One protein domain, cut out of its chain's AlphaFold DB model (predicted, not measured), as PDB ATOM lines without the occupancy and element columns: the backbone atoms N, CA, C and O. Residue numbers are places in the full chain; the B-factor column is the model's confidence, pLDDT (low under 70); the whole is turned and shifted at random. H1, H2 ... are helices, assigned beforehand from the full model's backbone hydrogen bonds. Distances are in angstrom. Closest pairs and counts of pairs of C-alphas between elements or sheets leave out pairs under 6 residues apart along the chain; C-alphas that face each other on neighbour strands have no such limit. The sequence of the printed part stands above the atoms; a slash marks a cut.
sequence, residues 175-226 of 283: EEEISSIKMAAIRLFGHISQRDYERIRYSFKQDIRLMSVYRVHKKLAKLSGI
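AT A GLANCE: This is residues 175 to 226 of the 283 residues of an uncharacterized protein of Rhizoctonia solani AG-3 Rhs1AP (UniProt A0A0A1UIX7). Two helices, H1 and H2, form a loose V, running opposite ways and joined by a tight turn at its narrower end, while the third helix, H3, crosses H1 about perpendicularly and points away from H2. The link after H2, residues 204 to 212, leads back from the wide end of the V to the beginning of H3, and the last turn of H3 with the end of the printed part, residues 221 to 226, sticks out. The printed part has 52 residues with three named helices, in the order H1, H2, H3 along the chain, and no named strand; the class is all helix. The whole is compact, with a radius of gyration of the C-alphas of 10.7 A, and its C-alphas span 32 by 23 by 15 A along the three main axes.

IN THESE COORDINATES: H1, residues 175 to 189, is the longest helix, 21.2 A from first to last C-alpha; C-alpha 175 stands at (183.529, 188.346, 266.322). After residues 190 to 193 comes H2, residues 194 to 203, which is 14.2 A long and begins with C-alpha 194 at (186.171, 203.193, 281.264). H3, residues 213 to 223, is 15.4 A long and ends with C-alpha 223 at (180.122, 182.430, 280.038).

HOW THE PARTS SIT: H1 and H3 touch, with 6 pairs of C-alphas within 8 A; the closest C-alphas are those of Ser 180 and Val 216, 6.6 A apart. Their lines are about perpendicular, at 77 degrees. H1 and H2 are close but not clearly touching, and their closest C-alphas, those of Arg 187 and Tyr 197, are 7.2 A apart. These two run opposite ways at a steep tilt of 38 degrees. H2 and H3 are close but not clearly touching as well: their closest C-alphas, those of Gln 194 and Val 213, are 7.4 A apart, and their lines are about perpendicular, at 80 degrees. In H1 and H2 every O i to N i+4 pair is within hydrogen-bond range; in H3 6 of 7 are.

THE WHOLE: The two C-alphas farthest apart are those of Gln 206 and Ile 226, at 33.4 A, and the first and last printed C-alphas, those of Glu 175 and Ile 226, are 23.1 A apart. The printed part runs from residue 175 to 226 with no cut. The link from H1 to H2 is tight, with 4 residues, and the link from H2 to H3 is short, with 9. Residues 221 to 226, of which 221 to 223 belong to H3, stand free. The mean pLDDT of the printed part is 89.6, and no printed residue is under 70.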
ATOM      1  N   GLU A 175     182.343 187.482 266.456       86.94
ATOM      2  CA  GLU A 175     183.529 188.346 266.322       86.94
ATOM      3  C   GLU A 175     183.430 189.647 267.149       86.94
ATOM      4  O   GLU A 175     184.421 190.061 267.754       86.94
ATOM      5  N   GLU A 176     182.230 190.251 267.258       91.19
ATOM      6  CA  GLU A 176     181.941 191.372 268.183       91.19
ATOM      7  C   GLU A 176     182.243 190.958 269.632       91.19
ATOM      8  O   GLU A 176     182.847 191.716 270.392       91.19
ATOM      9  N   GLU A 177     181.852 189.749 270.033       91.12
ATOM     10  CA  GLU A 177     182.036 189.254 271.397       91.12
ATOM     11  C   GLU A 177     183.491 188.871 271.690       91.12
ATOM     12  O   GLU A 177     184.011 189.287 272.725       91.12
ATOM     13  N   ILE A 178     184.173 188.174 270.776       89.75
ATOM     14  CA  ILE A 178     185.598 187.820 270.890       89.75
ATOM     15  C   ILE A 178     186.451 189.094 270.977       89.75
ATOM     16  O   ILE A 178     187.256 189.234 271.901       89.75
ATOM     17  N   SER A 179     186.233 190.061 270.080       92.19
ATOM     18  CA  SER A 179     186.957 191.343 270.078       92.19
ATOM     19  C   SER A 179     186.699 192.142 271.356       92.19
ATOM     20  O   SER A 179     187.627 192.688 271.955       92.19
ATOM     21  N   SER A 180     185.452 192.157 271.838       93.31
ATOM     22  CA  SER A 180     185.094 192.843 273.085       93.31
ATOM     23  C   SER A 180     185.693 192.183 274.329       93.31
ATOM     24  O   SER A 180     186.047 192.891 275.272       93.31
ATOM     25  N   ILE A 181     185.823 190.852 274.346       91.94
ATOM     26  CA  ILE A 181     186.463 190.102 275.437       91.94
ATOM     27  C   ILE A 181     187.978 190.344 275.432       91.94
ATOM     28  O   ILE A 181     188.533 190.655 276.486       91.94
ATOM     29  N   LYS A 182     188.634 190.312 274.261       91.31
ATOM     30  CA  LYS A 182     190.055 190.683 274.115       91.31
ATOM     31  C   LYS A 182     190.307 192.112 274.613       91.31
ATOM     32  O   LYS A 182     191.170 192.318 275.463       91.31
ATOM     33  N   MET A 183     189.492 193.085 274.194       92.69
ATOM     34  CA  MET A 183     189.619 194.473 274.662       92.69
ATOM     35  C   MET A 183     189.324 194.636 276.165       92.69
ATOM     36  O   MET A 183     189.908 195.498 276.817       92.69
ATOM     37  N   ALA A 184     188.458 193.805 276.755       90.56
ATOM     38  CA  ALA A 184     188.232 193.813 278.201       90.56
ATOM     39  C   ALA A 184     189.407 193.223 278.994       90.56
ATOM     40  O   ALA A 184     189.715 193.749 280.060       90.56
ATOM     41  N   ALA A 185     190.102 192.204 278.478       90.75
ATOM     42  CA  ALA A 185     191.355 191.732 279.072       90.75
ATOM     43  C   ALA A 185     192.432 192.833 279.028       90.75
ATOM     44  O   ALA A 185     193.019 193.153 280.061       90.75
ATOM     45  N   ILE A 186     192.604 193.498 277.877       90.69
ATOM     46  CA  ILE A 186     193.508 194.654 277.732       90.69
ATOM     47  C   ILE A 186     193.125 195.777 278.714       90.69
ATOM     48  O   ILE A 186     194.001 196.363 279.342       90.69
ATOM     49  N   ARG A 187     191.828 196.047 278.922       91.44
ATOM     50  CA  ARG A 187     191.369 197.024 279.926       91.44
ATOM     51  C   ARG A 187     191.744 196.618 281.356       91.44
ATOM     52  O   ARG A 187     192.195 197.467 282.118       91.44
ATOM     53  N   LEU A 188     191.527 195.352 281.718       87.75
ATOM     54  CA  LEU A 188     191.736 194.833 283.075       87.75
ATOM     55  C   LEU A 188     193.217 194.765 283.469       87.75
ATOM     56  O   LEU A 188     193.539 195.087 284.607       87.75
ATOM     57  N   PHE A 189     194.097 194.366 282.547       86.81
ATOM     58  CA  PHE A 189     195.534 194.211 282.816       86.81
ATOM     59  C   PHE A 189     196.368 195.442 282.426       86.81
ATOM     60  O   PHE A 189     197.391 195.700 283.042       86.81
ATOM     61  N   GLY A 190     195.922 196.236 281.446       86.00
ATOM     62  CA  GLY A 190     196.593 197.462 280.987       86.00
ATOM     63  C   GLY A 190     196.093 198.755 281.641       86.00
ATOM     64  O   GLY A 190     196.288 199.828 281.079       86.00
ATOM     65  N   HIS A 191     195.392 198.668 282.780       83.88
ATOM     66  CA  HIS A 191     194.894 199.807 283.573       83.88
ATOM     67  C   HIS A 191     194.047 200.858 282.809       83.88
ATOM     68  O   HIS A 191     193.934 202.010 283.235       83.88
ATOM     69  N   ILE A 192     193.407 200.485 281.695       90.19
ATOM     70  CA  ILE A 192     192.669 201.434 280.843       90.19
ATOM     71  C   ILE A 192     191.356 201.859 281.520       90.19
ATOM     72  O   ILE A 192     190.535 201.030 281.927       90.19
ATOM     73  N   SER A 193     191.105 203.169 281.601       91.06
ATOM     74  CA  SER A 193     189.874 203.693 282.204       91.06
ATOM     75  C   SER A 193     188.622 203.326 281.385       91.06
ATOM     76  O   SER A 193     188.687 203.073 280.180       91.06
ATOM     77  N   GLN A 194     187.435 203.347 282.008       88.56
ATOM     78  CA  GLN A 194     186.171 203.193 281.264       88.56
ATOM     79  C   GLN A 194     185.974 204.306 280.219       88.56
ATOM     80  O   GLN A 194     185.461 204.048 279.132       88.56
ATOM     81  N   ARG A 195     186.438 205.528 280.511       92.06
ATOM     82  CA  ARG A 195     186.379 206.662 279.578       92.06
ATOM     83  C   ARG A 195     187.227 206.411 278.333       92.06
ATOM     84  O   ARG A 195     186.808 206.761 277.232       92.06
ATOM     85  N   ASP A 196     188.395 205.804 278.499       92.62
ATOM     86  CA  ASP A 196     189.318 205.526 277.398       92.62
ATOM     87  C   ASP A 196     188.914 204.274 276.612       92.62
ATOM     88  O   ASP A 196     189.017 204.274 275.387       92.62
ATOM     89  N   TYR A 197     188.311 203.277 277.267       92.44
ATOM     90  CA  TYR A 197     187.615 202.181 276.586       92.44
ATOM     91  C   TYR A 197     186.500 202.698 275.661       92.44
ATOM     92  O   TYR A 197     186.457 202.335 274.487       92.44
ATOM     93  N   GLU A 198     185.622 203.579 276.153       92.25
ATOM     94  CA  GLU A 198     184.529 204.133 275.342       92.25
ATOM     95  C   GLU A 198     185.038 205.099 274.247       92.25
ATOM     96  O   GLU A 198     184.468 205.138 273.155       92.25
ATOM     97  N   ARG A 199     186.168 205.796 274.462       93.06
ATOM     98  CA  ARG A 199     186.890 206.532 273.400       93.06
ATOM     99  C   ARG A 199     187.386 205.595 272.296       93.06
ATOM    100  O   ARG A 199     187.069 205.830 271.135       93.06
ATOM    101  N   ILE A 200     188.115 204.530 272.642       92.31
ATOM    102  CA  ILE A 200     188.616 203.513 271.697       92.31
ATOM    103  C   ILE A 200     187.443 202.925 270.901       92.31
ATOM    104  O   ILE A 200     187.449 202.932 269.670       92.31
ATOM    105  N   ARG A 201     186.386 202.505 271.603       93.00
ATOM    106  CA  ARG A 201     185.151 201.959 271.030       93.00
ATOM    107  C   ARG A 201     184.420 202.924 270.092       93.00
ATOM    108  O   ARG A 201     183.818 202.463 269.124       93.00
ATOM    109  N   TYR A 202     184.450 204.230 270.350       92.12
ATOM    110  CA  TYR A 202     183.859 205.219 269.448       92.12
ATOM    111  C   TYR A 202     184.749 205.522 268.234       92.12
ATOM    112  O   TYR A 202     184.227 205.661 267.128       92.12
ATOM    113  N   SER A 203     186.070 205.600 268.416       93.88
ATOM    114  CA  SER A 203     187.028 205.872 267.337       93.88
ATOM    115  C   SER A 203     187.073 204.740 266.310       93.88
ATOM    116  O   SER A 203     186.876 204.988 265.126       93.88
ATOM    117  N   PHE A 204     187.242 203.491 266.756       92.06
ATOM    118  CA  PHE A 204     187.384 202.321 265.876       92.06
ATOM    119  C   PHE A 204     186.046 201.700 265.445       92.06
ATOM    120  O   PHE A 204     186.017 200.587 264.931       92.06
ATOM    121  N   LYS A 205     184.916 202.404 265.619       89.31
ATOM    122  CA  LYS A 205     183.556 201.887 265.353       89.31
ATOM    123  C   LYS A 205     183.288 201.444 263.904       89.31
ATOM    124  O   LYS A 205     182.239 200.854 263.652       89.31
ATOM    125  N   GLN A 206     184.166 201.805 262.965       89.38
ATOM    126  CA  GLN A 206     184.095 201.416 261.554       89.38
ATOM    127  C   GLN A 206     184.830 200.093 261.293       89.38
ATOM    128  O   GLN A 206     184.319 199.270 260.539       89.38
ATOM    129  N   ASP A 207     185.965 199.869 261.962       90.19
ATOM    130  CA  ASP A 207     186.833 198.700 261.766       90.19
ATOM    131  C   ASP A 207     186.524 197.563 262.753       90.19
ATOM    132  O   ASP A 207     186.505 196.391 262.383       90.19
ATOM    133  N   ILE A 208     186.273 197.900 264.025       89.50
ATOM    134  CA  ILE A 208     186.090 196.942 265.122       89.50
ATOM    135  C   ILE A 208     184.817 197.273 265.902       89.50
ATOM    136  O   ILE A 208     184.706 198.278 266.611       89.50
ATOM    137  N   ARG A 209     183.846 196.361 265.843       90.69
ATOM    138  CA  ARG A 209     182.610 196.461 266.619       90.69
ATOM    139  C   ARG A 209     182.837 195.985 268.056       90.69
ATOM    140  O   ARG A 209     182.906 194.787 268.310       90.69
ATOM    141  N   LEU A 210     182.891 196.926 268.999       93.44
ATOM    142  CA  LEU A 210     182.992 196.642 270.434       93.44
ATOM    143  C   LEU A 210     181.653 196.855 271.166       93.44
ATOM    144  O   LEU A 210     180.909 197.811 270.915       93.44
ATOM    145  N   MET A 211     181.354 195.969 272.114       93.44
ATOM    146  CA  MET A 211     180.262 196.106 273.082       93.44
ATOM    147  C   MET A 211     180.579 197.191 274.127       93.44
ATOM    148  O   MET A 211     181.731 197.550 274.311       93.44
ATOM    149  N   SER A 212     179.573 197.711 274.841       91.38
ATOM    150  CA  SER A 212     179.829 198.556 276.022       91.38
ATOM    151  C   SER A 212     180.336 197.722 277.202       91.38
ATOM    152  O   SER A 212     180.015 196.533 277.296       91.38
ATOM    153  N   VAL A 213     181.047 198.352 278.143       90.62
ATOM    154  CA  VAL A 213     181.592 197.704 279.359       90.62
ATOM    155  C   VAL A 213     180.538 196.833 280.066       90.62
ATOM    156  O   VAL A 213     180.758 195.636 280.272       90.62
ATOM    157  N   TYR A 214     179.339 197.377 280.310       89.25
ATOM    158  CA  TYR A 214     178.185 196.646 280.858       89.25
ATOM    159  C   TYR A 214     177.849 195.354 280.090       89.25
ATOM    160  O   TYR A 214     177.659 194.289 280.686       89.25
ATOM    161  N   ARG A 215     177.773 195.421 278.750       92.00
ATOM    162  CA  ARG A 215     177.463 194.256 277.902       92.00
ATOM    163  C   ARG A 215     178.564 193.197 277.992       92.00
ATOM    164  O   ARG A 215     178.227 192.014 278.031       92.00
ATOM    165  N   VAL A 216     179.837 193.597 278.074       92.31
ATOM    166  CA  VAL A 216     180.956 192.653 278.225       92.31
ATOM    167  C   VAL A 216     180.899 191.940 279.572       92.31
ATOM    168  O   VAL A 216     180.863 190.711 279.585       92.31
ATOM    169  N   HIS A 217     180.786 192.662 280.692       88.12
ATOM    170  CA  HIS A 217     180.667 192.031 282.016       88.12
ATOM    171  C   HIS A 217     179.453 191.089 282.095       88.12
ATOM    172  O   HIS A 217     179.569 189.966 282.587       88.12
ATOM    173  N   LYS A 218     178.306 191.481 281.523       87.62
ATOM    174  CA  LYS A 218     177.089 190.650 281.482       87.62
ATOM    175  C   LYS A 218     177.207 189.416 280.576       87.62
ATOM    176  O   LYS A 218     176.511 188.428 280.816       87.62
ATOM    177  N   LYS A 219     178.060 189.444 279.545       89.12
ATOM    178  CA  LYS A 219     178.406 188.267 278.727       89.12
ATOM    179  C   LYS A 219     179.399 187.371 279.474       89.12
ATOM    180  O   LYS A 219     179.125 186.184 279.612       89.12
ATOM    181  N   LEU A 220     180.473 187.929 280.037       88.69
ATOM    182  CA  LEU A 220     181.478 187.195 280.822       88.69
ATOM    183  C   LEU A 220     180.861 186.452 282.018       88.69
ATOM    184  O   LEU A 220     181.130 185.268 282.192       88.69
ATOM    185  N   ALA A 221     179.968 187.093 282.779       84.31
ATOM    186  CA  ALA A 221     179.263 186.460 283.900       84.31
ATOM    187  C   ALA A 221     178.357 185.286 283.474       84.31
ATOM    188  O   ALA A 221     178.143 184.357 284.246       84.31
ATOM    189  N   LYS A 222     177.840 185.294 282.237       84.19
ATOM    190  CA  LYS A 222     177.096 184.155 281.671       84.19
ATOM    191  C   LYS A 222     178.014 183.039 281.180       84.19
ATOM    192  O   LYS A 222     177.654 181.876 281.306       84.19
ATOM    193  N   LEU A 223     179.162 183.388 280.596       85.56
ATOM    194  CA  LEU A 223     180.122 182.430 280.038       85.56
ATOM    195  C   LEU A 223     180.906 181.684 281.119       85.56
ATOM    196  O   LEU A 223     181.175 180.500 280.963       85.56
ATOM    197  N   SER A 224     181.249 182.353 282.221       83.50
ATOM    198  CA  SER A 224     182.025 181.750 283.310       83.50
ATOM    199  C   SER A 224     181.249 180.693 284.106       83.50
ATOM    200  O   SER A 224     181.859 179.917 284.838       83.50
ATOM    201  N   GLY A 225     179.912 180.691 284.024       77.62
ATOM    202  CA  GLY A 225     179.042 179.862 284.866       77.62
ATOM    203  C   GLY A 225     179.103 180.207 286.362       77.62
ATOM    204  O   GLY A 225     178.506 179.506 287.180       77.62
ATOM    205  N   ILE A 226     179.819 181.271 286.740       77.38
ATOM    206  CA  ILE A 226     180.019 181.679 288.129       77.38
ATOM    207  C   ILE A 226     178.758 182.395 288.612       77.38
ATOM    208  O   ILE A 226     178.545 183.570 288.318       77.38
TER     209      ILE A 226